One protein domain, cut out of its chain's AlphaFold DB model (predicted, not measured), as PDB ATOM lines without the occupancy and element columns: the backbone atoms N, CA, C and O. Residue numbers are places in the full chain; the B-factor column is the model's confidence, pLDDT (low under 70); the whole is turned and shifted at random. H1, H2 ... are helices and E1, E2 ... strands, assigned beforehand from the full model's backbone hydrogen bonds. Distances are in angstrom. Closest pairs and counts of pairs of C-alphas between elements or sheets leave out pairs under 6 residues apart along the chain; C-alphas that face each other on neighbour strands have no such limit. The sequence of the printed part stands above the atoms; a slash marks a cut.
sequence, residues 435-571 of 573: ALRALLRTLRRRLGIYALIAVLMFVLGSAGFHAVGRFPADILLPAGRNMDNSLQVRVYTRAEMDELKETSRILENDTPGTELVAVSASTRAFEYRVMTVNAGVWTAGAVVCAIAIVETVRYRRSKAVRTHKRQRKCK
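Overview. This is residues 435 to 571 of the 573 residues of an uncharacterized protein of Lachnospiraceae bacterium NK3A20 (UniProt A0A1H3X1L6). A small head, made of long loops, the two-stranded sheet E1 and E2 and the short helix H3, sits at the first end of one very long straight helix, H4, which makes the long axis. H2 packs slantwise on the middle part of H4, H1 crosses H4 farther on, and the last stretch, residues 557 to 571, sticks out free. The printed part has 137 residues, with four named helices and two named strands in the order H1, H2, E1, H3, E2, H4; the sheet is antiparallel, and the class is mostly helix. The whole is extended, with a radius of gyration of the C-alphas of 24.7 A and spans of 83 by 29 by 27 A.

Arrangement. E1, residues 475 to 478, and E2, residues 516 to 518, are antiparallel neighbours at 146 degrees; N 477 and O 517 are 3.0 A apart and N 517 and O 477 2.8 A, both within hydrogen-bond range. Short pairings join residues 475 to 476 of E1 with 505 to 506, parallel, and residues 491 to 492 with 516 to 517 of E2, antiparallel. H3, residues 494 to 500, touches no helix. The closest C-alphas of E1 and H4, residues 521 to 569, are those of Ile 475 and Arg 524, 6.6 A apart. H2, residues 447 to 468, touches H4 at residues 532 to 544 of H4 alone; the closest C-alphas, those of Phe 458 and Gly 536, are 3.9 A apart. Their lines stand at a steep tilt of 40 degrees, opposite ways. H1, residues 435 to 445, touches H4 at residues 548 to 552 alone, with the C-alphas of Leu 439 and Thr 552 closest at 6.0 A, about perpendicular at 80 degrees. H1 and H2 are close but not clearly touching, with the C-alphas of Leu 443 and Tyr 450 closest at 6.9 A. In H1, H2 and H4 every O i to N i+4 pair is within hydrogen-bond range; in H3, 2 of 3 are.

Along the chain. E1 is 10.6 A long and E2 6.9 A. H4 begins at C-alpha 521, (269.080, 363.223, 294.637), and runs 72.1 A to C-alpha 569, (260.669, 395.976, 230.982). H2 is 31.0 A long, H3 9.9 A. H1 begins at C-alpha 435, (262.366, 374.780, 250.014), and is 15.4 A long.

Size, cuts and confidence. The two C-alphas farthest apart, of Gln 488 and Lys 571, are 83.0 A from each other. The printed part has no cut. The links E1 to H3 and H3 to E2 are long, 15 residues each. The mean pLDDT of the printed part is 72.2, and 65 residues are under 70, among them 476 to 518 and 561 to 571.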
ATOM      1  N   ALA A 435     262.618 374.101 248.749       65.44
ATOM      2  CA  ALA A 435     262.366 374.780 250.014       65.44
ATOM      3  C   ALA A 435     263.546 374.572 250.956       65.44
ATOM      4  O   ALA A 435     264.128 375.549 251.418       65.44
ATOM      5  N   LEU A 436     263.993 373.327 251.104       64.44
ATOM      6  CA  LEU A 436     265.108 372.955 251.967       64.44
ATOM      7  C   LEU A 436     266.431 373.578 251.485       64.44
ATOM      8  O   LEU A 436     267.143 374.204 252.261       64.44
ATOM      9  N   ARG A 437     266.719 373.563 250.173       67.25
ATOM     10  CA  ARG A 437     267.878 374.282 249.601       67.25
ATOM     11  C   ARG A 437     267.770 375.799 249.722       67.25
ATOM     12  O   ARG A 437     268.794 376.478 249.680       67.25
ATOM     13  N   ALA A 438     266.563 376.360 249.720       67.25
ATOM     14  CA  ALA A 438     266.389 377.795 249.924       67.25
ATOM     15  C   ALA A 438     266.673 378.148 251.387       67.25
ATOM     16  O   ALA A 438     267.494 379.027 251.624       67.25
ATOM     17  N   LEU A 439     266.106 377.388 252.325       65.31
ATOM     18  CA  LEU A 439     266.339 377.513 253.761       65.31
ATOM     19  C   LEU A 439     267.829 377.385 254.106       65.31
ATOM     20  O   LEU A 439     268.401 378.293 254.699       65.31
ATOM     21  N   LEU A 440     268.491 376.320 253.643       67.12
ATOM     22  CA  LEU A 440     269.925 376.106 253.872       67.12
ATOM     23  C   LEU A 440     270.788 377.229 253.285       67.12
ATOM     24  O   LEU A 440     271.792 377.611 253.879       67.12
ATOM     25  N   ARG A 441     270.408 377.796 252.131       69.38
ATOM     26  CA  ARG A 441     271.116 378.955 251.560       69.38
ATOM     27  C   ARG A 441     270.931 380.211 252.405       69.38
ATOM     28  O   ARG A 441     271.888 380.968 252.542       69.38
ATOM     29  N   THR A 442     269.736 380.438 252.944       70.62
ATOM     30  CA  THR A 442     269.461 381.549 253.865       70.62
ATOM     31  C   THR A 442     270.302 381.403 255.133       70.62
ATOM     32  O   THR A 442     271.047 382.324 255.470       70.62
ATOM     33  N   LEU A 443     270.287 380.216 255.748       67.12
ATOM     34  CA  LEU A 443     271.092 379.890 256.928       67.12
ATOM     35  C   LEU A 443     272.593 380.076 256.664       67.12
ATOM     36  O   LEU A 443     273.276 380.747 257.431       67.12
ATOM     37  N   ARG A 444     273.105 379.578 255.528       70.25
ATOM     38  CA  ARG A 444     274.524 379.713 255.154       70.25
ATOM     39  C   ARG A 444     274.949 381.169 254.945       70.25
ATOM     40  O   ARG A 444     276.069 381.523 255.293       70.25
ATOM     41  N   ARG A 445     274.086 382.017 254.372       75.44
ATOM     42  CA  ARG A 445     274.408 383.432 254.097       75.44
ATOM     43  C   ARG A 445     274.593 384.268 255.359       75.44
ATOM     44  O   ARG A 445     275.334 385.241 255.320       75.44
ATOM     45  N   ARG A 446     273.895 383.922 256.440       79.56
ATOM     46  CA  ARG A 446     273.881 384.680 257.701       79.56
ATOM     47  C   ARG A 446     274.251 383.798 258.887       79.56
ATOM     48  O   ARG A 446     273.729 383.989 259.980       79.56
ATOM     49  N   LEU A 447     275.149 382.836 258.668       78.00
ATOM     50  CA  LEU A 447     275.481 381.816 259.662       78.00
ATOM     51  C   LEU A 447     275.875 382.430 261.014       78.00
ATOM     52  O   LEU A 447     275.384 381.976 262.037       78.00
ATOM     53  N   GLY A 448     276.683 383.498 261.014       78.94
ATOM     54  CA  GLY A 448     277.087 384.188 262.245       78.94
ATOM     55  C   GLY A 448     275.921 384.815 263.017       78.94
ATOM     56  O   GLY A 448     275.861 384.696 264.234       78.94
ATOM     57  N   ILE A 449     274.951 385.416 262.316       84.19
ATOM     58  CA  ILE A 449     273.758 386.009 262.944       84.19
ATOM     59  C   ILE A 449     272.867 384.906 263.517       84.19
ATOM     60  O   ILE A 449     272.435 384.996 264.659       84.19
ATOM     61  N   TYR A 450     272.619 383.844 262.746       84.38
ATOM     62  CA  TYR A 450     271.815 382.717 263.215       84.38
ATOM     63  C   TYR A 450     272.464 381.992 264.395       84.38
ATOM     64  O   TYR A 450     271.752 381.591 265.306       84.38
ATOM     65  N   ALA A 451     273.794 381.870 264.414       83.81
ATOM     66  CA  ALA A 451     274.526 381.319 265.549       83.81
ATOM     67  C   ALA A 451     274.381 382.201 266.799       83.81
ATOM     68  O   ALA A 451     274.094 381.681 267.872       83.81
ATOM     69  N   LEU A 452     274.502 383.526 266.660       87.94
ATOM     70  CA  LEU A 452     274.303 384.459 267.773       87.94
ATOM     71  C   LEU A 452     272.872 384.384 268.327       87.94
ATOM     72  O   LEU A 452     272.687 384.290 269.537       87.94
ATOM     73  N   ILE A 453     271.867 384.374 267.444       89.75
ATOM     74  CA  ILE A 453     270.457 384.212 267.833       89.75
ATOM     75  C   ILE A 453     270.254 382.867 268.530       89.75
ATOM     76  O   ILE A 453     269.596 382.822 269.562       89.75
ATOM     77  N   ALA A 454     270.827 381.780 268.006       88.62
ATOM     78  CA  ALA A 454     270.718 380.461 268.619       88.62
ATOM     79  C   ALA A 454     271.283 380.453 270.045       88.62
ATOM     80  O   ALA A 454     270.620 379.961 270.950       88.62
ATOM     81  N   VAL A 455     272.468 381.037 270.259       91.00
ATOM     82  CA  VAL A 455     273.091 381.134 271.591       91.00
ATOM     83  C   VAL A 455     272.240 381.985 272.533       91.00
ATOM     84  O   VAL A 455     271.954 381.554 273.647       91.00
ATOM     85  N   LEU A 456     271.780 383.156 272.085       93.38
ATOM     86  CA  LEU A 456     270.929 384.030 272.894       93.38
ATOM     87  C   LEU A 456     269.628 383.325 273.299       93.38
ATOM     88  O   LEU A 456     269.265 383.312 274.472       93.38
ATOM     89  N   MET A 457     268.944 382.702 272.340       93.81
ATOM     90  CA  MET A 457     267.684 382.001 272.591       93.81
ATOM     91  C   MET A 457     267.875 380.724 273.411       93.81
ATOM     92  O   MET A 457     266.976 380.361 274.167       93.81
ATOM     93  N   PHE A 458     269.033 380.069 273.314       93.06
ATOM     94  CA  PHE A 458     269.391 378.951 274.182       93.06
ATOM     95  C   PHE A 458     269.501 379.402 275.640       93.06
ATOM     96  O   PHE A 458     268.912 378.774 276.522       93.06
ATOM     97  N   VAL A 459     270.200 380.515 275.893       92.75
ATOM     98  CA  VAL A 459     270.336 381.094 277.237       92.75
ATOM     99  C   VAL A 459     268.976 381.538 277.771       92.75
ATOM    100  O   VAL A 459     268.627 381.180 278.891       92.75
ATOM    101  N   LEU A 460     268.179 382.246 276.963       92.44
ATOM    102  CA  LEU A 460     266.842 382.699 277.362       92.44
ATOM    103  C   LEU A 460     265.889 381.532 277.646       92.44
ATOM    104  O   LEU A 460     265.184 381.565 278.647       92.44
ATOM    105  N   GLY A 461     265.886 380.490 276.809       90.50
ATOM    106  CA  GLY A 461     265.068 379.294 277.029       90.50
ATOM    107  C   GLY A 461     265.475 378.532 278.291       90.50
ATOM    108  O   GLY A 461     264.618 378.139 279.079       90.50
ATOM    109  N   SER A 462     266.783 378.398 278.528       90.62
ATOM    110  CA  SER A 462     267.328 377.761 279.735       90.62
ATOM    111  C   SER A 462     266.996 378.559 281.002       90.62
ATOM    112  O   SER A 462     266.550 377.995 281.996       90.62
ATOM    113  N   ALA A 463     267.173 379.884 280.963       89.62
ATOM    114  CA  ALA A 463     266.856 380.776 282.075       89.62
ATOM    115  C   ALA A 463     265.346 380.825 282.353       89.62
ATOM    116  O   ALA A 463     264.936 380.783 283.509       89.62
ATOM    117  N   GLY A 464     264.518 380.851 281.305       88.06
ATOM    118  CA  GLY A 464     263.063 380.784 281.421       88.06
ATOM    119  C   GLY A 464     262.595 379.479 282.064       88.06
ATOM    120  O   GLY A 464     261.755 379.509 282.962       88.06
ATOM    121  N   PHE A 465     263.187 378.343 281.679       87.00
ATOM    122  CA  PHE A 465     262.915 377.066 282.339       87.00
ATOM    123  C   PHE A 465     263.356 377.071 283.804       87.00
ATOM    124  O   PHE A 465     262.619 376.580 284.642       87.00
ATOM    125  N   HIS A 466     264.497 377.670 284.150       85.25
ATOM    126  CA  HIS A 466     264.893 377.805 285.555       85.25
ATOM    127  C   HIS A 466     263.977 378.730 286.369       85.25
ATOM    128  O   HIS A 466     263.760 378.477 287.548       85.25
ATOM    129  N   ALA A 467     263.442 379.789 285.757       84.12
ATOM    130  CA  ALA A 467     262.569 380.744 286.436       84.12
ATOM    131  C   ALA A 467     261.160 380.186 286.700       84.12
ATOM    132  O   ALA A 467     260.539 380.536 287.701       84.12
ATOM    133  N   VAL A 468     260.647 379.340 285.799       81.81
ATOM    134  CA  VAL A 468     259.272 378.803 285.862       81.81
ATOM    135  C   VAL A 468     259.239 377.340 286.318       81.81
ATOM    136  O   VAL A 468     258.297 376.902 286.977       81.81
ATOM    137  N   GLY A 469     260.259 376.567 285.960       70.88
ATOM    138  CA  GLY A 469     260.370 375.141 286.232       70.88
ATOM    139  C   GLY A 469     260.768 374.881 287.676       70.88
ATOM    140  O   GLY A 469     261.899 375.146 288.087       70.88
ATOM    141  N   ARG A 470     259.839 374.305 288.439       73.25
ATOM    142  CA  ARG A 470     260.106 373.833 289.798       73.25
ATOM    143  C   ARG A 470     261.050 372.636 289.746       73.25
ATOM    144  O   ARG A 470     260.854 371.723 288.943       73.25
ATOM    145  N   PHE A 471     262.067 372.639 290.606       74.88
ATOM    146  CA  PHE A 471     262.867 371.444 290.844       74.88
ATOM    147  C   PHE A 471     261.935 370.360 291.409       74.88
ATOM    148  O   PHE A 471     261.255 370.640 292.399       74.88
ATOM    149  N   PRO A 472     261.822 369.180 290.772       69.75
ATOM    150  CA  PRO A 472     260.848 368.176 291.186       69.75
ATOM    151  C   PRO A 472     261.144 367.700 292.612       69.75
ATOM    152  O   PRO A 472     262.303 367.437 292.942       69.75
ATOM    153  N   ALA A 473     260.097 367.590 293.441       67.94
ATOM    154  CA  ALA A 473     260.227 367.136 294.825       67.94
ATOM    155  C   ALA A 473     260.691 365.678 294.897       67.94
ATOM    156  O   ALA A 473     261.518 365.371 295.741       67.94
ATOM    157  N   ASP A 474     260.223 364.831 293.975       69.69
ATOM    158  CA  ASP A 474     260.755 363.504 293.668       69.69
ATOM    159  C   ASP A 474     260.532 363.144 292.191       69.69
ATOM    160  O   ASP A 474     259.716 363.757 291.492       69.69
ATOM    161  N   ILE A 475     261.291 362.158 291.705       70.44
ATOM    162  CA  ILE A 475     261.065 361.516 290.406       70.44
ATOM    163  C   ILE A 475     260.768 360.041 290.667       70.44
ATOM    164  O   ILE A 475     261.582 359.357 291.290       70.44
ATOM    165  N   LEU A 476     259.608 359.589 290.195       69.38
ATOM    166  CA  LEU A 476     259.023 358.291 290.521       69.38
ATOM    167  C   LEU A 476     258.995 357.379 289.287       69.38
ATOM    168  O   LEU A 476     258.593 357.808 288.200       69.38
ATOM    169  N   LEU A 477     259.426 356.128 289.472       67.06
ATOM    170  CA  LEU A 477     259.524 355.088 288.439       67.06
ATOM    171  C   LEU A 477     258.839 353.786 288.894       67.06
ATOM    172  O   LEU A 477     258.934 353.464 290.076       67.06
ATOM    173  N   PRO A 478     258.177 353.021 288.009       63.50
ATOM    174  CA  PRO A 478     257.525 351.758 288.365       63.50
ATOM    175  C   PRO A 478     258.518 350.697 288.849       63.50
ATOM    176  O   PRO A 478     259.574 350.480 288.259       63.50
ATOM    177  N   ALA A 479     258.165 350.012 289.930       58.50
ATOM    178  CA  ALA A 479     258.909 348.918 290.520       58.50
ATOM    179  C   ALA A 479     258.743 347.658 289.648       58.50
ATOM    180  O   ALA A 479     257.719 346.975 289.681       58.50
ATOM    181  N   GLY A 480     259.776 347.358 288.854       54.34
ATOM    182  CA  GLY A 480     259.865 346.196 287.953       54.34
ATOM    183  C   GLY A 480     259.533 346.540 286.491       54.34
ATOM    184  O   GLY A 480     258.636 347.322 286.221       54.34
ATOM    185  N   ARG A 481     260.188 346.007 285.449       45.16
ATOM    186  CA  ARG A 481     261.187 344.935 285.285       45.16
ATOM    187  C   ARG A 481     262.451 345.572 284.686       45.16
ATOM    188  O   ARG A 481     262.349 346.065 283.573       45.16
ATOM    189  N   ASN A 482     263.584 345.542 285.393       47.41
ATOM    190  CA  ASN A 482     264.954 345.956 284.991       47.41
ATOM    191  C   ASN A 482     265.646 346.888 285.996       47.41
ATOM    192  O   ASN A 482     266.827 347.153 285.808       47.41
ATOM    193  N   MET A 483     264.981 347.290 287.082       49.28
ATOM    194  CA  MET A 483     265.696 347.863 288.221       49.28
ATOM    195  C   MET A 483     266.602 346.790 288.822       49.28
ATOM    196  O   MET A 483     266.128 345.736 289.255       49.28
ATOM    197  N   ASP A 484     267.912 347.026 288.808       43.28
ATOM    198  CA  ASP A 484     268.836 346.226 289.604       43.28
ATOM    199  C   ASP A 484     268.479 346.445 291.085       43.28
ATOM    200  O   ASP A 484     268.217 347.573 291.506       43.28
ATOM    201  N   ASN A 485     268.426 345.375 291.882       42.69
ATOM    202  CA  ASN A 485     267.835 345.341 293.236       42.69
ATOM    203  C   ASN A 485     268.532 346.249 294.281       42.69
ATOM    204  O   ASN A 485     268.226 346.176 295.468       42.69
ATOM    205  N   SER A 486     269.466 347.108 293.872       44.09
ATOM    206  CA  SER A 486     270.161 348.072 294.734       44.09
ATOM    207  C   SER A 486     269.467 349.441 294.829       44.09
ATOM    208  O   SER A 486     269.991 350.344 295.475       44.09
ATOM    209  N   LEU A 487     268.278 349.596 294.233       47.81
ATOM    210  CA  LEU A 487     267.525 350.856 294.135       47.81
ATOM    211  C   LEU A 487     266.619 351.211 295.328       47.81
ATOM    212  O   LEU A 487     265.845 352.165 295.239       47.81
ATOM    213  N   GLN A 488     266.664 350.499 296.455       49.19
ATOM    214  CA  GLN A 488     265.774 350.856 297.563       49.19
ATOM    215  C   GLN A 488     266.243 352.124 298.289       49.19
ATOM    216  O   GLN A 488     267.140 352.070 299.125       49.19
ATOM    217  N   VAL A 489     265.594 353.259 298.003       57.88
ATOM    218  CA  VAL A 489     265.674 354.461 298.856       57.88
ATOM    219  C   VAL A 489     264.323 354.788 299.509       57.88
ATOM    220  O   VAL A 489     264.314 355.143 300.683       57.88
ATOM    221  N   ARG A 490     263.180 354.586 298.831       53.41
ATOM    222  CA  ARG A 490     261.837 354.548 299.451       53.41
ATOM    223  C   ARG A 490     260.802 354.008 298.459       53.41
ATOM    224  O   ARG A 490     260.765 354.464 297.317       53.41
ATOM    225  N   VAL A 491     259.975 353.057 298.891       57.81
ATOM    226  CA  VAL A 491     258.779 352.611 298.156       57.81
ATOM    227  C   VAL A 491     257.598 353.414 298.689       57.81
ATOM    228  O   VAL A 491     257.417 353.474 299.905       57.81
ATOM    229  N   TYR A 492     256.833 354.054 297.805       61.09
ATOM    230  CA  TYR A 492     255.651 354.820 298.201       61.09
ATOM    231  C   TYR A 492     254.389 353.967 298.090       61.09
ATOM    232  O   TYR A 492     254.154 353.295 297.082       61.09
ATOM    233  N   THR A 493     253.551 354.015 299.123       58.88
ATOM    234  CA  THR A 493     252.215 353.409 299.089       58.88
ATOM    235  C   THR A 493     251.256 354.250 298.240       58.88
ATOM    236  O   THR A 493     251.450 355.447 298.043       58.88
ATOM    237  N   ARG A 494     250.164 353.642 297.751       57.72
ATOM    238  CA  ARG A 494     249.163 354.324 296.905       57.72
ATOM    239  C   ARG A 494     248.576 355.595 297.544       57.72
ATOM    240  O   ARG A 494     248.257 356.530 296.823       57.72
ATOM    241  N   ALA A 495     248.462 355.634 298.872       58.47
ATOM    242  CA  ALA A 495     247.967 356.799 299.605       58.47
ATOM    243  C   ALA A 495     248.984 357.957 299.626       58.47
ATOM    244  O   ALA A 495     248.607 359.099 299.391       58.47
ATOM    245  N   GLU A 496     250.277 357.663 299.817       60.94
ATOM    246  CA  GLU A 496     251.360 358.662 299.744       60.94
ATOM    247  C   GLU A 496     251.557 359.182 298.305       60.94
ATOM    248  O   GLU A 496     251.938 360.329 298.083       60.94
ATOM    249  N   MET A 497     251.258 358.344 297.307       59.88
ATOM    250  CA  MET A 497     251.321 358.701 295.890       59.88
ATOM    251  C   MET A 497     250.287 359.757 295.484       59.88
ATOM    252  O   MET A 497     250.606 360.627 294.674       59.88
ATOM    253  N   ASP A 498     249.067 359.699 296.023       62.28
ATOM    254  CA  ASP A 498     248.021 360.679 295.707       62.28
ATOM    255  C   ASP A 498     248.345 362.076 296.279       62.28
ATOM    256  O   ASP A 498     248.006 363.074 295.646       62.28
ATOM    257  N   GLU A 499     249.105 362.160 297.380       62.00
ATOM    258  CA  GLU A 499     249.657 363.423 297.906       62.00
ATOM    259  C   GLU A 499     250.849 363.954 297.079       62.00
ATOM    260  O   GLU A 499     251.036 365.165 296.943       62.00
ATOM    261  N   LEU A 500     251.659 363.067 296.489       61.69
ATOM    262  CA  LEU A 500     252.867 363.440 295.735       61.69
ATOM    263  C   LEU A 500     252.612 363.781 294.260       61.69
ATOM    264  O   LEU A 500     253.471 364.405 293.629       61.69
ATOM    265  N   LYS A 501     251.443 363.432 293.707       62.00
ATOM    266  CA  LYS A 501     251.072 363.692 292.301       62.00
ATOM    267  C   LYS A 501     251.143 365.168 291.897       62.00
ATOM    268  O   LYS A 501     251.405 365.457 290.733       62.00
ATOM    269  N   GLU A 502     250.944 366.099 292.831       59.91
ATOM    270  CA  GLU A 502     250.993 367.542 292.544       59.91
ATOM    271  C   GLU A 502     252.408 368.147 292.599       59.91
ATOM    272  O   GLU A 502     252.642 369.237 292.069       59.91
ATOM    273  N   THR A 503     253.371 367.466 293.229       59.38
ATOM    274  CA  THR A 503     254.711 368.017 293.527       59.38
ATOM    275  C   THR A 503     255.866 367.219 292.917       59.38
ATOM    276  O   THR A 503     256.974 367.748 292.767       59.38
ATOM    277  N   SER A 504     255.614 365.968 292.531       62.31
ATOM    278  CA  SER A 504     256.605 365.022 292.017       62.31
ATOM    279  C   SER A 504     256.351 364.679 290.552       62.31
ATOM    280  O   SER A 504     255.226 364.751 290.058       62.31
ATOM    281  N   ARG A 505     257.408 364.305 289.823       65.38
ATOM    282  CA  ARG A 505     257.313 363.930 288.406       65.38
ATOM    283  C   ARG A 505     257.287 362.409 288.259       65.38
ATOM    284  O   ARG A 505     258.203 361.728 288.710       65.38
ATOM    285  N   ILE A 506     256.288 361.897 287.548       63.47
ATOM    286  CA  ILE A 506     256.172 360.479 287.181       63.47
ATOM    287  C   ILE A 506     256.661 360.327 285.733       63.47
ATOM    288  O   ILE A 506     256.216 361.070 284.856       63.47
ATOM    289  N   LEU A 507     257.626 359.436 285.486       56.16
ATOM    290  CA  LEU A 507     258.266 359.286 284.167       56.16
ATOM    291  C   LEU A 507     257.680 358.166 283.294       56.16
ATOM    292  O   LEU A 507     257.789 358.263 282.075       56.16
ATOM    293  N   GLU A 508     257.034 357.153 283.877       57.19
ATOM    294  CA  GLU A 508     256.393 356.056 283.138       57.19
ATOM    295  C   GLU A 508     254.933 355.866 283.557       57.19
ATOM    296  O   GLU A 508     254.547 356.192 284.677       57.19
ATOM    297  N   ASN A 509     254.113 355.370 282.622       50.25
ATOM    298  CA  ASN A 509     252.667 355.239 282.792       50.25
ATOM    299  C   ASN A 509     252.306 354.457 284.064       50.25
ATOM    300  O   ASN A 509     252.655 353.284 284.200       50.25
ATOM    301  N   ASP A 510     251.516 355.110 284.919       52.28
ATOM    302  CA  ASP A 510     250.791 354.540 286.056       52.28
ATOM    303  C   ASP A 510     249.834 353.451 285.540       52.28
ATOM    304  O   ASP A 510     248.683 353.700 285.173       52.28
ATOM    305  N   THR A 511     250.348 352.229 285.386       53.72
ATOM    306  CA  THR A 511     249.502 351.060 285.147       53.72
ATOM    307  C   THR A 511     248.905 350.664 286.494       53.72
ATOM    308  O   THR A 511     249.672 350.480 287.446       53.72
ATOM    309  N   PRO A 512     247.567 350.521 286.605       49.34
ATOM    310  CA  PRO A 512     246.917 350.269 287.885       49.34
ATOM    311  C   PRO A 512     247.530 349.056 288.599       49.34
ATOM    312  O   PRO A 512     247.433 347.936 288.102       49.34
ATOM    313  N   GLY A 513     248.145 349.287 289.764       54.88
ATOM    314  CA  GLY A 513     248.732 348.237 290.608       54.88
ATOM    315  C   GLY A 513     250.260 348.109 290.577       54.88
ATOM    316  O   GLY A 513     250.772 347.159 291.162       54.88
ATOM    317  N   THR A 514     250.989 349.029 289.938       60.84
ATOM    318  CA  THR A 514     252.466 349.016 289.925       60.84
ATOM    319  C   THR A 514     253.016 349.875 291.069       60.84
ATOM    320  O   THR A 514     252.660 351.046 291.174       60.84
ATOM    321  N   GLU A 515     253.856 349.315 291.948       63.41
ATOM    322  CA  GLU A 515     254.558 350.095 292.987       63.41
ATOM    323  C   GLU A 515     255.504 351.117 292.332       63.41
ATOM    324  O   GLU A 515     255.965 350.882 291.222       63.41
ATOM    325  N   LEU A 516     255.794 352.254 292.973       67.12
ATOM    326  CA  LEU A 516     256.672 353.301 292.428       67.12
ATOM    327  C   LEU A 516     257.849 353.569 293.382       67.12
ATOM    328  O   LEU A 516     257.677 353.623 294.602       67.12
ATOM    329  N   VAL A 517     259.044 353.757 292.822       68.69
ATOM    330  CA  VAL A 517     260.313 353.980 293.533       68.69
ATOM    331  C   VAL A 517     260.843 355.380 293.227       68.69
ATOM    332  O   VAL A 517     260.859 355.802 292.067       68.69
ATOM    333  N   ALA A 518     261.299 356.099 294.259       69.38
ATOM    334  CA  ALA A 518     261.995 357.375 294.087       69.38
ATOM    335  C   ALA A 518     263.470 357.195 293.718       69.38
ATOM    336  O   ALA A 518     264.193 356.401 294.320       69.38
ATOM    337  N   VAL A 519     263.933 357.998 292.759       70.88
ATOM    338  CA  VAL A 519     265.346 358.037 292.351       70.88
ATOM    339  C   VAL A 519     266.187 358.941 293.261       70.88
ATOM    340  O   VAL A 519     265.684 359.855 293.920       70.88
ATOM    341  N   SER A 520     267.504 358.725 293.270       71.31
ATOM    342  CA  SER A 520     268.430 359.466 294.132       71.31
ATOM    343  C   SER A 520     268.458 360.978 293.834       71.31
ATOM    344  O   SER A 520     268.117 361.455 292.747       71.31
ATOM    345  N   ALA A 521     268.917 361.775 294.805       73.38
ATOM    346  CA  ALA A 521     269.080 363.223 294.637       73.38
ATOM    347  C   ALA A 521     270.036 363.597 293.486       73.38
ATOM    348  O   ALA A 521     269.793 364.581 292.784       73.38
ATOM    349  N   SER A 522     271.090 362.802 293.266       74.50
ATOM    350  CA  SER A 522     272.052 363.000 292.176       74.50
ATOM    351  C   SER A 522     271.393 362.795 290.806       74.50
ATOM    352  O   SER A 522     271.546 363.643 289.922       74.50
ATOM    353  N   THR A 523     270.575 361.747 290.654       76.31
ATOM    354  CA  THR A 523     269.786 361.483 289.440       76.31
ATOM    355  C   THR A 523     268.765 362.591 289.176       76.31
ATOM    356  O   THR A 523     268.690 363.091 288.053       76.31
ATOM    357  N   ARG A 524     268.033 363.048 290.205       77.75
ATOM    358  CA  ARG A 524     267.071 364.165 290.084       77.75
ATOM    359  C   ARG A 524     267.745 365.456 289.616       77.75
ATOM    360  O   ARG A 524     267.243 366.131 288.716       77.75
ATOM    361  N   ALA A 525     268.904 365.785 290.188       81.44
ATOM    362  CA  ALA A 525     269.662 366.971 289.807       81.44
ATOM    363  C   ALA A 525     270.188 366.898 288.366       81.44
ATOM    364  O   ALA A 525     270.175 367.906 287.657       81.44
ATOM    365  N   PHE A 526     270.640 365.721 287.926       83.88
ATOM    366  CA  PHE A 526     271.059 365.496 286.544       83.88
ATOM    367  C   PHE A 526     269.890 365.672 285.566       83.88
ATOM    368  O   PHE A 526     269.995 366.441 284.613       83.88
ATOM    369  N   GLU A 527     268.757 365.035 285.848       82.31
ATOM    370  CA  GLU A 527     267.556 365.056 285.010       82.31
ATOM    371  C   GLU A 527     266.988 366.483 284.860       82.31
ATOM    372  O   GLU A 527     266.684 366.928 283.750       82.31
ATOM    373  N   TYR A 528     266.974 367.276 285.939       84.50
ATOM    374  CA  TYR A 528     266.607 368.697 285.869       84.50
ATOM    375  C   TYR A 528     267.543 369.504 284.950       84.50
ATOM    376  O   TYR A 528     267.077 370.317 284.150       84.50
ATOM    377  N   ARG A 529     268.862 369.253 284.991       87.62
ATOM    378  CA  ARG A 529     269.825 369.911 284.083       87.62
ATOM    379  C   ARG A 529     269.599 369.511 282.626       87.62
ATOM    380  O   ARG A 529     269.683 370.374 281.752       87.62
ATOM    381  N   VAL A 530     269.300 368.238 282.357       87.50
ATOM    382  CA  VAL A 530     268.962 367.763 281.003       87.50
ATOM    383  C   VAL A 530     267.730 368.499 280.473       87.50
ATOM    384  O   VAL A 530     267.747 368.975 279.337       87.50
ATOM    385  N   MET A 531     266.700 368.698 281.300       85.75
ATOM    386  CA  MET A 531     265.512 369.470 280.913       85.75
ATOM    387  C   MET A 531     265.815 370.937 280.631       85.75
ATOM    388  O   MET A 531     265.346 371.455 279.618       85.75
ATOM    389  N   THR A 532     266.630 371.589 281.464       87.94
ATOM    390  CA  THR A 532     267.078 372.964 281.207       87.94
ATOM    391  C   THR A 532     267.764 373.063 279.846       87.94
ATOM    392  O   THR A 532     267.428 373.932 279.039       87.94
ATOM    393  N   VAL A 533     268.703 372.152 279.563       90.00
ATOM    394  CA  VAL A 533     269.413 372.119 278.278       90.00
ATOM    395  C   VAL A 533     268.428 371.898 277.128       90.00
ATOM    396  O   VAL A 533     268.499 372.605 276.123       90.00
ATOM    397  N   ASN A 534     267.478 370.971 277.274       89.50
ATOM    398  CA  ASN A 534     266.448 370.716 276.267       89.50
ATOM    399  C   ASN A 534     265.578 371.954 276.009       89.50
ATOM    400  O   ASN A 534     265.348 372.294 274.848       89.50
ATOM    401  N   ALA A 535     265.147 372.669 277.052       88.81
ATOM    402  CA  ALA A 535     264.382 373.907 276.913       88.81
ATOM    403  C   ALA A 535     265.165 374.970 276.127       88.81
ATOM    404  O   ALA A 535     264.621 375.592 275.208       88.81
ATOM    405  N   GLY A 536     266.460 375.128 276.420       90.50
ATOM    406  CA  GLY A 536     267.357 375.988 275.650       90.50
ATOM    407  C   GLY A 536     267.454 375.572 274.179       90.50
ATOM    408  O   GLY A 536     267.253 376.401 273.288       90.50
ATOM    409  N   VAL A 537     267.721 374.290 273.902       89.31
ATOM    410  CA  VAL A 537     267.865 373.766 272.530       89.31
ATOM    411  C   VAL A 537     266.585 373.958 271.718       89.31
ATOM    412  O   VAL A 537     266.649 374.445 270.587       89.31
ATOM    413  N   TRP A 538     265.421 373.634 272.285       88.31
ATOM    414  CA  TRP A 538     264.137 373.779 271.597       88.31
ATOM    415  C   TRP A 538     263.778 375.233 271.328       88.31
ATOM    416  O   TRP A 538     263.368 375.561 270.213       88.31
ATOM    417  N   THR A 539     263.998 376.116 272.302       90.06
ATOM    418  CA  THR A 539     263.751 377.555 272.141       90.06
ATOM    419  C   THR A 539     264.640 378.138 271.042       90.06
ATOM    420  O   THR A 539     264.155 378.828 270.141       90.06
ATOM    421  N   ALA A 540     265.934 377.802 271.057       90.06
ATOM    422  CA  ALA A 540     266.876 378.208 270.022       90.06
ATOM    423  C   ALA A 540     266.479 377.680 268.637       90.06
ATOM    424  O   ALA A 540     266.398 378.454 267.680       90.06
ATOM    425  N   GLY A 541     266.188 376.381 268.534       86.31
ATOM    426  CA  GLY A 541     265.789 375.735 267.287       86.31
ATOM    427  C   GLY A 541     264.513 376.334 266.701       86.31
ATOM    428  O   GLY A 541     264.500 376.726 265.533       86.31
ATOM    429  N   ALA A 542     263.461 376.480 267.513       87.06
ATOM    430  CA  ALA A 542     262.173 377.013 267.080       87.06
ATOM    431  C   ALA A 542     262.294 378.448 266.546       87.06
ATOM    432  O   ALA A 542     261.806 378.742 265.451       87.06
ATOM    433  N   VAL A 543     262.995 379.328 267.269       89.44
ATOM    434  CA  VAL A 543     263.156 380.732 266.863       89.44
ATOM    435  C   VAL A 543     264.029 380.862 265.618       89.44
ATOM    436  O   VAL A 543     263.648 381.560 264.675       89.44
ATOM    437  N   VAL A 544     265.162 380.155 265.551       87.06
ATOM    438  CA  VAL A 544     266.030 380.169 264.362       87.06
ATOM    439  C   VAL A 544     265.280 379.648 263.137       87.06
ATOM    440  O   VAL A 544     265.334 380.275 262.075       87.06
ATOM    441  N   CYS A 545     264.533 378.549 263.273       83.88
ATOM    442  CA  CYS A 545     263.711 378.011 262.194       83.88
ATOM    443  C   CYS A 545     262.625 379.001 261.759       83.88
ATOM    444  O   CYS A 545     262.486 379.245 260.559       83.88
ATOM    445  N   ALA A 546     261.898 379.614 262.696       86.25
ATOM    446  CA  ALA A 546     260.857 380.593 262.388       86.25
ATOM    447  C   ALA A 546     261.419 381.800 261.619       86.25
ATOM    448  O   ALA A 546     260.906 382.149 260.550       86.25
ATOM    449  N   ILE A 547     262.522 382.388 262.096       86.62
ATOM    450  CA  ILE A 547     263.185 383.524 261.435       86.62
ATOM    451  C   ILE A 547     263.670 383.119 260.038       86.62
ATOM    452  O   ILE A 547     263.393 383.819 259.059       86.62
ATOM    453  N   ALA A 548     264.330 381.964 259.912       82.69
ATOM    454  CA  ALA A 548     264.850 381.490 258.633       82.69
ATOM    455  C   ALA A 548     263.736 381.201 257.612       82.69
ATOM    456  O   ALA A 548     263.900 381.485 256.417       82.69
ATOM    457  N   ILE A 549     262.588 380.681 258.058       83.44
ATOM    458  CA  ILE A 549     261.400 380.476 257.217       83.44
ATOM    459  C   ILE A 549     260.859 381.826 256.736       83.44
ATOM    460  O   ILE A 549     260.684 382.010 255.527       83.44
ATOM    461  N   VAL A 550     260.661 382.790 257.641       85.75
ATOM    462  CA  VAL A 550     260.167 384.136 257.302       85.75
ATOM    463  C   VAL A 550     261.102 384.831 256.309       85.75
ATOM    464  O   VAL A 550     260.641 385.351 255.287       85.75
ATOM    465  N   GLU A 551     262.416 384.798 256.542       82.88
ATOM    466  CA  GLU A 551     263.407 385.362 255.620       82.88
ATOM    467  C   GLU A 551     263.376 384.676 254.252       82.88
ATOM    468  O   GLU A 551     263.414 385.342 253.212       82.88
ATOM    469  N   THR A 552     263.253 383.350 254.227       79.69
ATOM    470  CA  THR A 552     263.190 382.583 252.978       79.69
ATOM    471  C   THR A 552     261.934 382.931 252.173       79.69
ATOM    472  O   THR A 552     262.012 383.109 250.950       79.69
ATOM    473  N   VAL A 553     260.785 383.101 252.836       82.12
ATOM    474  CA  VAL A 553     259.531 383.552 252.207       82.12
ATOM    475  C   VAL A 553     259.674 384.981 251.668       82.12
ATOM    476  O   VAL A 553     259.336 385.230 250.506       82.12
ATOM    477  N   ARG A 554     260.243 385.910 252.452       81.94
ATOM    478  CA  ARG A 554     260.517 387.298 252.021       81.94
ATOM    479  C   ARG A 554     261.463 387.349 250.815       81.94
ATOM    480  O   ARG A 554     261.211 388.077 249.849       81.94
ATOM    481  N   TYR A 555     262.518 386.536 250.815       78.06
ATOM    482  CA  TYR A 555     263.459 386.443 249.697       78.06
ATOM    483  C   TYR A 555     262.788 385.909 248.424       78.06
ATOM    484  O   TYR A 555     262.980 386.458 247.338       78.06
ATOM    485  N   ARG A 556     261.947 384.874 248.537       75.06
ATOM    486  CA  ARG A 556     261.187 384.344 247.391       75.06
ATOM    487  C   ARG A 556     260.210 385.377 246.825       75.06
ATOM    488  O   ARG A 556     260.190 385.565 245.609       75.06
ATOM    489  N   ARG A 557     259.466 386.086 247.685       77.25
ATOM    490  CA  ARG A 557     258.538 387.155 247.269       77.25
ATOM    491  C   ARG A 557     259.269 388.294 246.552       77.25
ATOM    492  O   ARG A 557     258.887 388.665 245.446       77.25
ATOM    493  N   SER A 558     260.368 388.795 247.116       73.81
ATOM    494  CA  SER A 558     261.157 389.871 246.490       73.81
ATOM    495  C   SER A 558     261.786 389.458 245.152       73.81
ATOM    496  O   SER A 558     261.792 390.247 244.203       73.81
ATOM    497  N   LYS A 559     262.255 388.207 245.025       72.88
ATOM    498  CA  LYS A 559     262.745 387.664 243.750       72.88
ATOM    499  C   LYS A 559     261.625 387.571 242.707       72.88
ATOM    500  O   LYS A 559     261.842 387.989 241.570       72.88
ATOM    501  N   ALA A 560     260.436 387.091 243.078       70.94
ATOM    502  CA  ALA A 560     259.282 387.028 242.175       70.94
ATOM    503  C   ALA A 560     258.900 388.421 241.638       70.94
ATOM    504  O   ALA A 560     258.778 388.598 240.427       70.94
ATOM    505  N   VAL A 561     258.851 389.436 242.511       69.81
ATOM    506  CA  VAL A 561     258.569 390.833 242.129       69.81
ATOM    507  C   VAL A 561     259.631 391.399 241.176       69.81
ATOM    508  O   VAL A 561     259.288 392.028 240.175       69.81
ATOM    509  N   ARG A 562     260.929 391.156 241.425       67.88
ATOM    510  CA  ARG A 562     262.018 391.610 240.530       67.88
ATOM    511  C   ARG A 562     261.977 390.932 239.158       67.88
ATOM    512  O   ARG A 562     262.235 391.586 238.151       67.88
ATOM    513  N   THR A 563     261.635 389.645 239.116       67.00
ATOM    514  CA  THR A 563     261.524 388.881 237.861       67.00
ATOM    515  C   THR A 563     260.341 389.388 237.031       67.00
ATOM    516  O   THR A 563     260.490 389.637 235.838       67.00
ATOM    517  N   HIS A 564     259.211 389.676 237.686       64.81
ATOM    518  CA  HIS A 564     258.025 390.244 237.045       64.81
ATOM    519  C   HIS A 564     258.250 391.685 236.539       64.81
ATOM    520  O   HIS A 564     257.748 392.049 235.474       64.81
ATOM    521  N   LYS A 565     259.033 392.508 237.258       64.31
ATOM    522  CA  LYS A 565     259.450 393.846 236.791       64.31
ATOM    523  C   LYS A 565     260.394 393.777 235.582       64.31
ATOM    524  O   LYS A 565     260.207 394.546 234.647       64.31
ATOM    525  N   ARG A 566     261.356 392.841 235.554       60.12
ATOM    526  CA  ARG A 566     262.237 392.618 234.387       60.12
ATOM    527  C   ARG A 566     261.466 392.144 233.153       60.12
ATOM    528  O   ARG A 566     261.675 392.691 232.081       60.12
ATOM    529  N   GLN A 567     260.529 391.209 233.312       60.88
ATOM    530  CA  GLN A 567     259.679 390.750 232.206       60.88
ATOM    531  C   GLN A 567     258.750 391.845 231.662       60.88
ATOM    532  O   GLN A 567     258.467 391.857 230.471       60.88
ATOM    533  N   ARG A 568     258.294 392.783 232.504       62.66
ATOM    534  CA  ARG A 568     257.547 393.966 232.040       62.66
ATOM    535  C   ARG A 568     258.427 394.986 231.313       62.66
ATOM    536  O   ARG A 568     257.907 395.698 230.466       62.66
ATOM    537  N   LYS A 569     259.722 395.063 231.639       60.69
ATOM    538  CA  LYS A 569     260.669 395.976 230.982       60.69
ATOM    539  C   LYS A 569     261.083 395.458 229.595       60.69
ATOM    540  O   LYS A 569     260.933 396.195 228.638       60.69
ATOM    541  N   CYS A 570     261.399 394.164 229.460       58.34
ATOM    542  CA  CYS A 570     261.655 393.512 228.159       58.34
ATOM    543  C   CYS A 570     260.420 393.334 227.254       58.34
ATOM    544  O   CYS A 570     260.551 392.793 226.169       58.34
ATOM    545  N   LYS A 571     259.211 393.670 227.724       59.41
ATOM    546  CA  LYS A 571     257.998 393.733 226.885       59.41
ATOM    547  C   LYS A 571     257.663 395.162 226.436       59.41
ATOM    548  O   LYS A 571     256.668 395.349 225.745       59.41
TER     549      LYS A 571